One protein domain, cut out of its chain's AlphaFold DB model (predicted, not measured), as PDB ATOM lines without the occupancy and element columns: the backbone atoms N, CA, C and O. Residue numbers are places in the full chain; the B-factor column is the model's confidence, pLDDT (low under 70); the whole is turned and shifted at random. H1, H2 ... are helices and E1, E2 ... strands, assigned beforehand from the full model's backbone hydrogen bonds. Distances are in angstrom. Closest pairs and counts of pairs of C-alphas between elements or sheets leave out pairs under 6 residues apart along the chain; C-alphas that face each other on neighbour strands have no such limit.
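What this domain is: This is residues 8 to 21 and 56 to 123 of the 265 residues of the protein "Phosphoglycerate mutase (2,3-diphosphoglycerate-independent)" of Candidatus Gracilibacteria bacterium (UniProt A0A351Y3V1). Helix H2 runs through the middle near parallel strands E1 and E2, with H1 packed steeply across it and H3 making a corner at its end. The printed part has 82 residues, mostly helix among named elements, ordered H1, E1, H2, H3, E2; E1 to E2 is a strand-helix-strand unit, helices between parallel strands, its crossover right-handed. It is compact, radius of gyration of the C-alphas 12.3 A, spanning 33 by 26 by 25 A.

Where its parts are: H1, residues 8 to 18, begins at C-alpha 8 (112.595, 98.006, 36.918). E1 is residues 61 to 64, H2 69 to 83, 19.8 A long, H3 85 to 94. E2, residues 107 to 110, ends at C-alpha 110 (114.254, 113.920, 20.833).

How they stand to each other: H2 touches H1 with residues 74 to 79 alone, at a steep tilt of 55 degrees; the closest C-alphas, Ile 10 and Met 75, are 6.2 A apart. Between E1 and E2, N 62 and O 107 are 2.9 A apart. O i to N i+4 pairs within hydrogen-bond range are 5 of 7 in H1, 9 of 11 in H2, 3 of 6 in H3.

The domain as a whole: Residues 22 to 55 are cut out, a gap of 12.8 A between C-alphas 21 and 56. Residues 90 to 97 have pLDDT under 70.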
ATOM      1  N   GLU A   8     113.123  99.320  37.316       91.94
ATOM      2  CA  GLU A   8     112.595  98.006  36.918       91.94
ATOM      3  C   GLU A   8     111.527  98.120  35.826       91.94
ATOM      4  O   GLU A   8     111.484  97.305  34.903       91.94
ATOM      5  N   ARG A   9     110.670  99.145  35.890       94.62
ATOM      6  CA  ARG A   9     109.653  99.388  34.855       94.62
ATOM      7  C   ARG A   9     110.280  99.840  33.542       94.62
ATOM      8  O   ARG A   9     109.854  99.385  32.480       94.62
ATOM      9  N   ILE A  10     111.281 100.717  33.618       95.12
ATOM     10  CA  ILE A  10     112.031 101.175  32.443       95.12
ATOM     11  C   ILE A  10     112.772 100.004  31.799       95.12
ATOM     12  O   ILE A  10     112.638  99.813  30.593       95.12
ATOM     13  N   GLN A  11     113.451  99.179  32.600       93.25
ATOM     14  CA  GLN A  11     114.215  98.025  32.132       93.25
ATOM     15  C   GLN A  11     113.345  97.048  31.343       93.25
ATOM     16  O   GLN A  11     113.714  96.696  30.235       93.25
ATOM     17  N   LYS A  12     112.149  96.698  31.838       94.81
ATOM     18  CA  LYS A  12     111.229  95.802  31.112       94.81
ATOM     19  C   LYS A  12     110.932  96.284  29.692       94.81
ATOM     20  O   LYS A  12     110.845  95.482  28.775       94.81
ATOM     21  N   SER A  13     110.731  97.591  29.513       95.44
ATOM     22  CA  SER A  13     110.459  98.152  28.183       95.44
ATOM     23  C   SER A  13     111.734  98.256  27.348       95.44
ATOM     24  O   SER A  13     111.713  97.945  26.163       95.44
ATOM     25  N   TYR A  14     112.846  98.669  27.963       95.50
ATOM     26  CA  TYR A  14     114.151  98.759  27.313       95.50
ATOM     27  C   TYR A  14     114.601  97.393  26.779       95.50
ATOM     28  O   TYR A  14     115.056  97.303  25.641       95.50
ATOM     29  N   ASP A  15     114.404  96.328  27.559       94.00
ATOM     30  CA  ASP A  15     114.800  94.973  27.189       94.00
ATOM     31  C   ASP A  15     114.126  94.514  25.900       94.00
ATOM     32  O   ASP A  15     114.780  93.961  25.021       94.00
ATOM     33  N   GLU A  16     112.840  94.807  25.729       94.81
ATOM     34  CA  GLU A  16     112.119  94.423  24.514       94.81
ATOM     35  C   GLU A  16     112.453  95.313  23.316       94.81
ATOM     36  O   GLU A  16     112.515  94.822  22.191       94.81
ATOM     37  N   ILE A  17     112.746  96.594  23.553       95.31
ATOM     38  CA  ILE A  17     113.180  97.529  22.507       95.31
ATOM     39  C   ILE A  17     114.572  97.155  21.964       95.31
ATOM     40  O   ILE A  17     114.839  97.326  20.776       95.31
ATOM     41  N   VAL A  18     115.468  96.665  22.826       94.12
ATOM     42  CA  VAL A  18     116.906  96.556  22.527       94.12
ATOM     43  C   VAL A  18     117.392  95.107  22.385       94.12
ATOM     44  O   VAL A  18     118.276  94.824  21.570       94.12
ATOM     45  N   PHE A  19     116.834  94.177  23.161       92.75
ATOM     46  CA  PHE A  19     117.182  92.751  23.131       92.75
ATOM     47  C   PHE A  19     116.069  91.863  22.563       92.75
ATOM     48  O   PHE A  19     116.376  90.795  22.039       92.75
ATOM     49  N   GLY A  20     114.800  92.270  22.675       92.56
ATOM     50  CA  GLY A  20     113.649  91.540  22.133       92.56
ATOM     51  C   GLY A  20     113.474  90.128  22.708       92.56
ATOM     52  O   GLY A  20     113.204  89.187  21.959       92.56
ATOM     53  N   GLN A  21     113.697  89.957  24.014       87.31
ATOM     54  CA  GLN A  21     113.779  88.637  24.651       87.31
ATOM     55  C   GLN A  21     112.413  87.962  24.826       87.31
ATOM     56  O   GLN A  21     112.317  86.736  24.711       87.31
ATOM     57  N   ILE A  56     116.294  97.887  18.250       96.38
ATOM     58  CA  ILE A  56     117.285  98.929  17.984       96.38
ATOM     59  C   ILE A  56     118.675  98.285  17.919       96.38
ATOM     60  O   ILE A  56     119.130  97.615  18.859       96.38
ATOM     61  N   GLU A  57     119.361  98.529  16.812       95.62
ATOM     62  CA  GLU A  57     120.719  98.091  16.540       95.62
ATOM     63  C   GLU A  57     121.673  99.274  16.347       95.62
ATOM     64  O   GLU A  57     121.290 100.441  16.253       95.62
ATOM     65  N   SER A  58     122.971  98.968  16.334       96.19
ATOM     66  CA  SER A  58     123.997  99.973  16.039       96.19
ATOM     67  C   SER A  58     123.835 100.496  14.606       96.19
ATOM     68  O   SER A  58     123.696  99.703  13.677       96.19
ATOM     69  N   GLY A  59     123.890 101.817  14.424       97.12
ATOM     70  CA  GLY A  59     123.668 102.491  13.139       97.12
ATOM     71  C   GLY A  59     122.222 102.921  12.859       97.12
ATOM     72  O   GLY A  59     121.986 103.608  11.863       97.12
ATOM     73  N   ASP A  60     121.264 102.562  13.718       97.75
ATOM     74  CA  ASP A  60     119.862 102.947  13.540       97.75
ATOM     75  C   ASP A  60     119.603 104.431  13.819       97.75
ATOM     76  O   ASP A  60     120.368 105.131  14.481       97.75
ATOM     77  N   THR A  61     118.460 104.919  13.338       96.50
ATOM     78  CA  THR A  61     117.928 106.236  13.696       96.50
ATOM     79  C   THR A  61     116.701 106.079  14.580       96.50
ATOM     80  O   THR A  61     115.749 105.394  14.217       96.50
ATOM     81  N   VAL A  62     116.698 106.756  15.727       96.88
ATOM     82  CA  VAL A  62     115.615 106.697  16.712       96.88
ATOM     83  C   VAL A  62     115.045 108.090  16.899       96.88
ATOM     84  O   VAL A  62     115.762 109.011  17.281       96.88
ATOM     85  N   PHE A  63     113.742 108.243  16.679       96.81
ATOM     86  CA  PHE A  63     113.042 109.494  16.943       96.81
ATOM     87  C   PHE A  63     112.076 109.315  18.117       96.81
ATOM     88  O   PHE A  63     111.112 108.556  18.024       96.81
ATOM     89  N   ASN A  64     112.294 110.039  19.214       96.38
ATOM     90  CA  ASN A  64     111.341 110.104  20.316       96.38
ATOM     91  C   ASN A  64     110.350 111.252  20.075       96.38
ATOM     92  O   ASN A  64     110.689 112.427  20.204       96.38
ATOM     93  N   LEU A  65     109.117 110.904  19.700       96.31
ATOM     94  CA  LEU A  65     108.074 111.866  19.321       96.31
ATOM     95  C   LEU A  65     107.385 112.537  20.519       96.31
ATOM     96  O   LEU A  65     106.558 113.432  20.332       96.31
ATOM     97  N   ASN A  66     107.701 112.137  21.751       96.38
ATOM     98  CA  ASN A  66     107.087 112.732  22.931       96.38
ATOM     99  C   ASN A  66     107.536 114.189  23.067       96.38
ATOM    100  O   ASN A  66     108.724 114.447  23.174       96.38
ATOM    101  N   PHE A  67     106.609 115.143  23.128       92.81
ATOM    102  CA  PHE A  67     106.932 116.564  23.338       92.81
ATOM    103  C   PHE A  67     106.949 116.969  24.822       92.81
ATOM    104  O   PHE A  67     107.410 118.057  25.168       92.81
ATOM    105  N   ARG A  68     106.427 116.115  25.712       92.00
ATOM    106  CA  ARG A  68     106.401 116.346  27.159       92.00
ATOM    107  C   ARG A  68     107.555 115.598  27.828       92.00
ATOM    108  O   ARG A  68     107.657 114.376  27.731       92.00
ATOM    109  N   SER A  69     108.411 116.351  28.509       90.00
ATOM    110  CA  SER A  69     109.716 115.894  28.991       90.00
ATOM    111  C   SER A  69     109.660 114.930  30.178       90.00
ATOM    112  O   SER A  69     110.402 113.946  30.196       90.00
ATOM    113  N   ASP A  70     108.761 115.161  31.145       90.25
ATOM    114  CA  ASP A  70     108.743 114.469  32.445       90.25
ATOM    115  C   ASP A  70     108.767 112.937  32.334       90.25
ATOM    116  O   ASP A  70     109.556 112.283  33.012       90.25
ATOM    117  N   ARG A  71     107.948 112.363  31.447       95.38
ATOM    118  CA  ARG A  71     107.837 110.906  31.249       95.38
ATOM    119  C   ARG A  71     108.684 110.349  30.099       95.38
ATOM    120  O   ARG A  71     108.803 109.132  29.967       95.38
ATOM    121  N   ALA A  72     109.249 111.206  29.248       95.75
ATOM    122  CA  ALA A  72     110.146 110.801  28.159       95.75
ATOM    123  C   ALA A  72     111.606 110.650  28.628       95.75
ATOM    124  O   ALA A  72     112.392 109.922  28.014       95.75
ATOM    125  N   ARG A  73     111.954 111.323  29.733       94.62
ATOM    126  CA  ARG A  73     113.305 111.417  30.290       94.62
ATOM    127  C   ARG A  73     113.956 110.061  30.561       94.62
ATOM    128  O   ARG A  73     115.049 109.821  30.064       94.62
ATOM    129  N   GLU A  74     113.323 109.188  31.339       94.69
ATOM    130  CA  GLU A  74     114.002 107.998  31.883       94.69
ATOM    131  C   GLU A  74     114.368 106.966  30.809       94.69
ATOM    132  O   GLU A  74     115.487 106.457  30.794       94.69
ATOM    133  N   MET A  75     113.464 106.704  29.859       95.38
ATOM    134  CA  MET A  75     113.768 105.837  28.714       95.38
ATOM    135  C   MET A  75     114.847 106.457  27.818       95.38
ATOM    136  O   MET A  75     115.756 105.764  27.367       95.38
ATOM    137  N   THR A  76     114.785 107.776  27.600       95.50
ATOM    138  CA  THR A  76     115.818 108.490  26.838       95.50
ATOM    139  C   THR A  76     117.182 108.344  27.507       95.50
ATOM    140  O   THR A  76     118.149 108.028  26.832       95.50
ATOM    141  N   GLN A  77     117.270 108.487  28.831       93.38
ATOM    142  CA  GLN A  77     118.517 108.286  29.573       93.38
ATOM    143  C   GLN A  77     119.058 106.858  29.431       93.38
ATOM    144  O   GLN A  77     120.257 106.693  29.219       93.38
ATOM    145  N   ALA A  78     118.199 105.834  29.494       91.88
ATOM    146  CA  ALA A  78     118.613 104.443  29.294       91.88
ATOM    147  C   ALA A  78     119.213 104.208  27.891       91.88
ATOM    148  O   ALA A  78     120.268 103.583  27.751       91.88
ATOM    149  N   LEU A  79     118.594 104.771  26.849       93.50
ATOM    150  CA  LEU A  79     119.128 104.723  25.485       93.50
ATOM    151  C   LEU A  79     120.419 105.548  25.344       93.50
ATOM    152  O   LEU A  79     121.385 105.058  24.772       93.50
ATOM    153  N   MET A  80     120.499 106.746  25.931       91.88
ATOM    154  CA  MET A  80     121.721 107.566  25.935       91.88
ATOM    155  C   MET A  80     122.906 106.841  26.582       91.88
ATOM    156  O   MET A  80     124.002 106.840  26.029       91.88
ATOM    157  N   VAL A  81     122.679 106.161  27.710       90.88
ATOM    158  CA  VAL A  81     123.685 105.316  28.375       90.88
ATOM    159  C   VAL A  81     124.189 104.203  27.453       90.88
ATOM    160  O   VAL A  81     125.375 103.893  27.466       90.88
ATOM    161  N   SER A  82     123.304 103.631  26.636       90.81
ATOM    162  CA  SER A  82     123.630 102.571  25.669       90.81
ATOM    163  C   SER A  82     124.526 103.063  24.529       90.81
ATOM    164  O   SER A  82     125.321 102.290  23.991       90.81
ATOM    165  N   MET A  83     124.399 104.345  24.176       91.25
ATOM    166  CA  MET A  83     125.154 105.006  23.106       91.25
ATOM    167  C   MET A  83     126.490 105.596  23.587       91.25
ATOM    168  O   MET A  83     127.397 105.826  22.784       91.25
ATOM    169  N   ASP A  84     126.655 105.820  24.893       89.25
ATOM    170  CA  ASP A  84     127.937 106.237  25.459       89.25
ATOM    171  C   ASP A  84     128.891 105.039  25.575       89.25
ATOM    172  O   ASP A  84     128.747 104.158  26.427       89.25
ATOM    173  N   LYS A  85     129.929 105.033  24.732       83.31
ATOM    174  CA  LYS A  85     130.922 103.949  24.652       83.31
ATOM    175  C   LYS A  85     131.627 103.662  25.981       83.31
ATOM    176  O   LYS A  85     131.974 102.510  26.233       83.31
ATOM    177  N   LYS A  86     131.883 104.680  26.811       82.12
ATOM    178  CA  LYS A  86     132.564 104.506  28.104       82.12
ATOM    179  C   LYS A  86     131.590 103.965  29.140       82.12
ATOM    180  O   LYS A  86     131.894 102.981  29.810       82.12
ATOM    181  N   VAL A  87     130.413 104.577  29.236       81.69
ATOM    182  CA  VAL A  87     129.412 104.217  30.243       81.69
ATOM    183  C   VAL A  87     128.853 102.818  29.972       81.69
ATOM    184  O   VAL A  87     128.824 101.996  30.890       81.69
ATOM    185  N   ALA A  88     128.505 102.494  28.722       78.12
ATOM    186  CA  ALA A  88     128.007 101.172  28.339       78.12
ATOM    187  C   ALA A  88     129.029 100.051  28.601       78.12
ATOM    188  O   ALA A  88     128.646  98.952  28.993       78.12
ATOM    189  N   ALA A  89     130.330 100.313  28.426       74.38
ATOM    190  CA  ALA A  89     131.381  99.325  28.689       74.38
ATOM    191  C   ALA A  89     131.575  99.037  30.191       74.38
ATOM    192  O   ALA A  89     131.924  97.918  30.565       74.38
ATOM    193  N   GLU A  90     131.337 100.024  31.057       69.00
ATOM    194  CA  GLU A  90     131.448  99.879  32.515       69.00
ATOM    195  C   GLU A  90     130.170  99.319  33.161       69.00
ATOM    196  O   GLU A  90     130.223  98.734  34.247       69.00
ATOM    197  N   TYR A  91     129.017  99.463  32.504       66.00
ATOM    198  CA  TYR A  91     127.710  99.081  33.047       66.00
ATOM    199  C   TYR A  91     127.579  97.607  33.473       66.00
ATOM    200  O   TYR A  91     127.116  97.374  34.593       66.00
ATOM    201  N   PRO A  92     128.072  96.612  32.699       57.69
ATOM    202  CA  PRO A  92     128.044  95.200  33.096       57.69
ATOM    203  C   PRO A  92     128.749  94.918  34.433       57.69
ATOM    204  O   PRO A  92     128.493  93.898  35.071       57.69
ATOM    205  N   THR A  93     129.650  95.810  34.864       52.03
ATOM    206  CA  THR A  93     130.407  95.672  36.118       52.03
ATOM    207  C   THR A  93     129.791  96.424  37.298       52.03
ATOM    208  O   THR A  93     130.066  96.070  38.445       52.03
ATOM    209  N   ARG A  94     128.954  97.438  37.043       52.84
ATOM    210  CA  ARG A  94     128.422  98.347  38.071       52.84
ATOM    211  C   ARG A  94     127.073  97.922  38.634       52.84
ATOM    212  O   ARG A  94     126.857  98.096  39.830       52.84
ATOM    213  N   ASP A  95     126.196  97.354  37.813       57.41
ATOM    214  CA  ASP A  95     124.861  96.951  38.251       57.41
ATOM    215  C   ASP A  95     124.421  95.659  37.550       57.41
ATOM    216  O   ASP A  95     124.018  95.654  36.392       57.41
ATOM    217  N   ARG A  96     124.536  94.526  38.254       60.16
ATOM    218  CA  ARG A  96     124.243  93.195  37.689       60.16
ATOM    219  C   ARG A  96     122.749  92.935  37.458       60.16
ATOM    220  O   ARG A  96     122.421  91.906  36.877       60.16
ATOM    221  N   HIS A  97     121.868  93.824  37.923       66.50
ATOM    222  CA  HIS A  97     120.417  93.665  37.798       66.50
ATOM    223  C   HIS A  97     119.826  94.405  36.591       66.50
ATOM    224  O   HIS A  97     118.711  94.082  36.191       66.50
ATOM    225  N   PHE A  98     120.557  95.350  35.989       76.00
ATOM    226  CA  PHE A  98     120.081  96.147  34.856       76.00
ATOM    227  C   PHE A  98     121.013  95.971  33.657       76.00
ATOM    228  O   PHE A  98     122.188  96.341  33.701       76.00
ATOM    229  N   LEU A  99     120.492  95.366  32.590       79.75
ATOM    230  CA  LEU A  99     121.252  95.096  31.376       79.75
ATOM    231  C   LEU A  99     121.259  96.329  30.470       79.75
ATOM    232  O   LEU A  99     120.233  96.970  30.265       79.75
ATOM    233  N   ILE A 100     122.415  96.621  29.880       86.00
ATOM    234  CA  ILE A 100     122.572  97.635  28.836       86.00
ATOM    235  C   ILE A 100     123.253  96.975  27.639       86.00
ATOM    236  O   ILE A 100     124.266  96.287  27.798       86.00
ATOM    237  N   LYS A 101     122.702  97.175  26.438       88.12
ATOM    238  CA  LYS A 101     123.352  96.818  25.170       88.12
ATOM    239  C   LYS A 101     124.165  98.014  24.708       88.12
ATOM    240  O   LYS A 101     123.683  99.140  24.745       88.12
ATOM    241  N   ARG A 102     125.383  97.780  24.233       91.44
ATOM    242  CA  ARG A 102     126.126  98.825  23.529       91.44
ATOM    243  C   ARG A 102     125.484  99.058  22.160       91.44
ATOM    244  O   ARG A 102     125.340  98.111  21.392       91.44
ATOM    245  N   LEU A 103     125.128 100.306  21.880       93.38
ATOM    246  CA  LEU A 103     124.518 100.751  20.632       93.38
ATOM    247  C   LEU A 103     125.428 101.802  19.991       93.38
ATOM    248  O   LEU A 103     125.368 102.983  20.326       93.38
ATOM    249  N   ASP A 104     126.327 101.357  19.117       93.38
ATOM    250  CA  ASP A 104     127.253 102.251  18.429       93.38
ATOM    251  C   ASP A 104     126.535 103.014  17.305       93.38
ATOM    252  O   ASP A 104     125.707 102.462  16.589       93.38
ATOM    253  N   ASP A 105     126.880 104.291  17.137       93.50
ATOM    254  CA  ASP A 105     126.483 105.115  15.989       93.50
ATOM    255  C   ASP A 105     124.958 105.210  15.744       93.50
ATOM    256  O   ASP A 105     124.517 105.424  14.616       93.50
ATOM    257  N   VAL A 106     124.142 105.092  16.800       95.88
ATOM    258  CA  VAL A 106     122.701 105.383  16.737       95.88
ATOM    259  C   VAL A 106     122.471 106.893  16.652       95.88
ATOM    260  O   VAL A 106     122.947 107.661  17.491       95.88
ATOM    261  N   TYR A 107     121.691 107.331  15.666       96.25
ATOM    262  CA  TYR A 107     121.250 108.717  15.545       96.25
ATOM    263  C   TYR A 107     119.936 108.918  16.307       96.25
ATOM    264  O   TYR A 107     118.846 108.696  15.782       96.25
ATOM    265  N   PHE A 108     120.037 109.316  17.575       96.38
ATOM    266  CA  PHE A 108     118.873 109.604  18.412       96.38
ATOM    267  C   PHE A 108     118.456 111.077  18.300       96.38
ATOM    268  O   PHE A 108     119.289 111.977  18.447       96.38
ATOM    269  N   VAL A 109     117.160 111.316  18.092       96.38
ATOM    270  CA  VAL A 109     116.533 112.643  18.048       96.38
ATOM    271  C   VAL A 109     115.355 112.682  19.019       96.38
ATOM    272  O   VAL A 109     114.404 111.911  18.890       96.38
ATOM    273  N   ALA A 110     115.398 113.592  19.987       96.00
ATOM    274  CA  ALA A 110     114.254 113.920  20.833       96.00
ATOM    275  C   ALA A 110     113.378 114.997  20.178       96.00
ATOM    276  O   ALA A 110     113.880 115.858  19.459       96.00
ATOM    277  N   MET A 111     112.074 115.017  20.463       95.62
ATOM    278  CA  MET A 111     111.196 116.098  19.991       95.62
ATOM    279  C   MET A 111     111.661 117.475  20.498       95.62
ATOM    280  O   MET A 111     111.672 118.439  19.742       95.62
ATOM    281  N   ASN A 112     112.061 117.553  21.769       91.94
ATOM    282  CA  ASN A 112     112.652 118.719  22.426       91.94
ATOM    283  C   ASN A 112     113.582 118.266  23.566       91.94
ATOM    284  O   ASN A 112     113.733 117.073  23.832       91.94
ATOM    285  N   THR A 113     114.207 119.214  24.261       91.44
ATOM    286  CA  THR A 113     115.071 118.927  25.414       91.44
ATOM    287  C   THR A 113     114.264 118.323  26.575       91.44
ATOM    288  O   THR A 113     113.406 118.988  27.157       91.44
ATOM    289  N   TYR A 114     114.554 117.071  26.957       90.56
ATOM    290  CA  TYR A 114     113.837 116.364  28.035       90.56
ATOM    291  C   TYR A 114     114.396 116.593  29.446       90.56
ATOM    292  O   TYR A 114     113.700 116.352  30.432       90.56
ATOM    293  N   TYR A 115     115.649 117.021  29.567       90.00
ATOM    294  CA  TYR A 115     116.289 117.366  30.837       90.00
ATOM    295  C   TYR A 115     117.461 118.321  30.590       90.00
ATOM    296  O   TYR A 115     117.964 118.406  29.474       90.00
ATOM    297  N   LYS A 116     117.877 119.062  31.621       85.19
ATOM    298  CA  LYS A 116     118.822 120.184  31.499       85.19
ATOM    299  C   LYS A 116     120.187 119.768  30.942       85.19
ATOM    300  O   LYS A 116     120.785 120.514  30.180       85.19
ATOM    301  N   GLU A 117     120.659 118.587  31.318       87.75
ATOM    302  CA  GLU A 117     121.942 118.008  30.909       87.75
ATOM    303  C   GLU A 117     121.836 117.173  29.617       87.75
ATOM    304  O   GLU A 117     122.726 116.380  29.319       87.75
ATOM    305  N   TYR A 118     120.723 117.256  28.880       87.12
ATOM    306  CA  TYR A 118     120.563 116.515  27.631       87.12
ATOM    307  C   TYR A 118     121.413 117.149  26.526       87.12
ATOM    308  O   TYR A 118     121.135 118.260  26.086       87.12
ATOM    309  N   GLU A 119     122.421 116.413  26.062       85.31
ATOM    310  CA  GLU A 119     123.353 116.840  25.004       85.31
ATOM    311  C   GLU A 119     123.063 116.174  23.641       85.31
ATOM    312  O   GLU A 119     123.884 116.234  22.729       85.31
ATOM    313  N   GLY A 120     121.920 115.491  23.497       89.00
ATOM    314  CA  GLY A 120     121.528 114.829  22.248       89.00
ATOM    315  C   GLY A 120     120.832 115.763  21.251       89.00
ATOM    316  O   GLY A 120     120.530 116.916  21.554       89.00
ATOM    317  N   ASN A 121     120.546 115.249  20.051       94.25
ATOM    318  CA  ASN A 121     119.875 116.031  19.010       94.25
ATOM    319  C   ASN A 121     118.398 116.268  19.354       94.25
ATOM    320  O   ASN A 121     117.691 115.350  19.777       94.25
ATOM    321  N   THR A 122     117.910 117.475  19.085       94.62
ATOM    322  CA  THR A 122     116.499 117.850  19.207       94.62
ATOM    323  C   THR A 122     115.905 118.185  17.845       94.62
ATOM    324  O   THR A 122     116.584 118.707  16.965       94.62
ATOM    325  N   PHE A 123     114.624 117.871  17.652       94.62
ATOM    326  CA  PHE A 123     113.883 118.271  16.456       94.62
ATOM    327  C   PHE A 123     113.384 119.714  16.551       94.62
ATOM    328  O   PHE A 123     113.431 120.450  15.568       94.62
TER     329      PHE A 123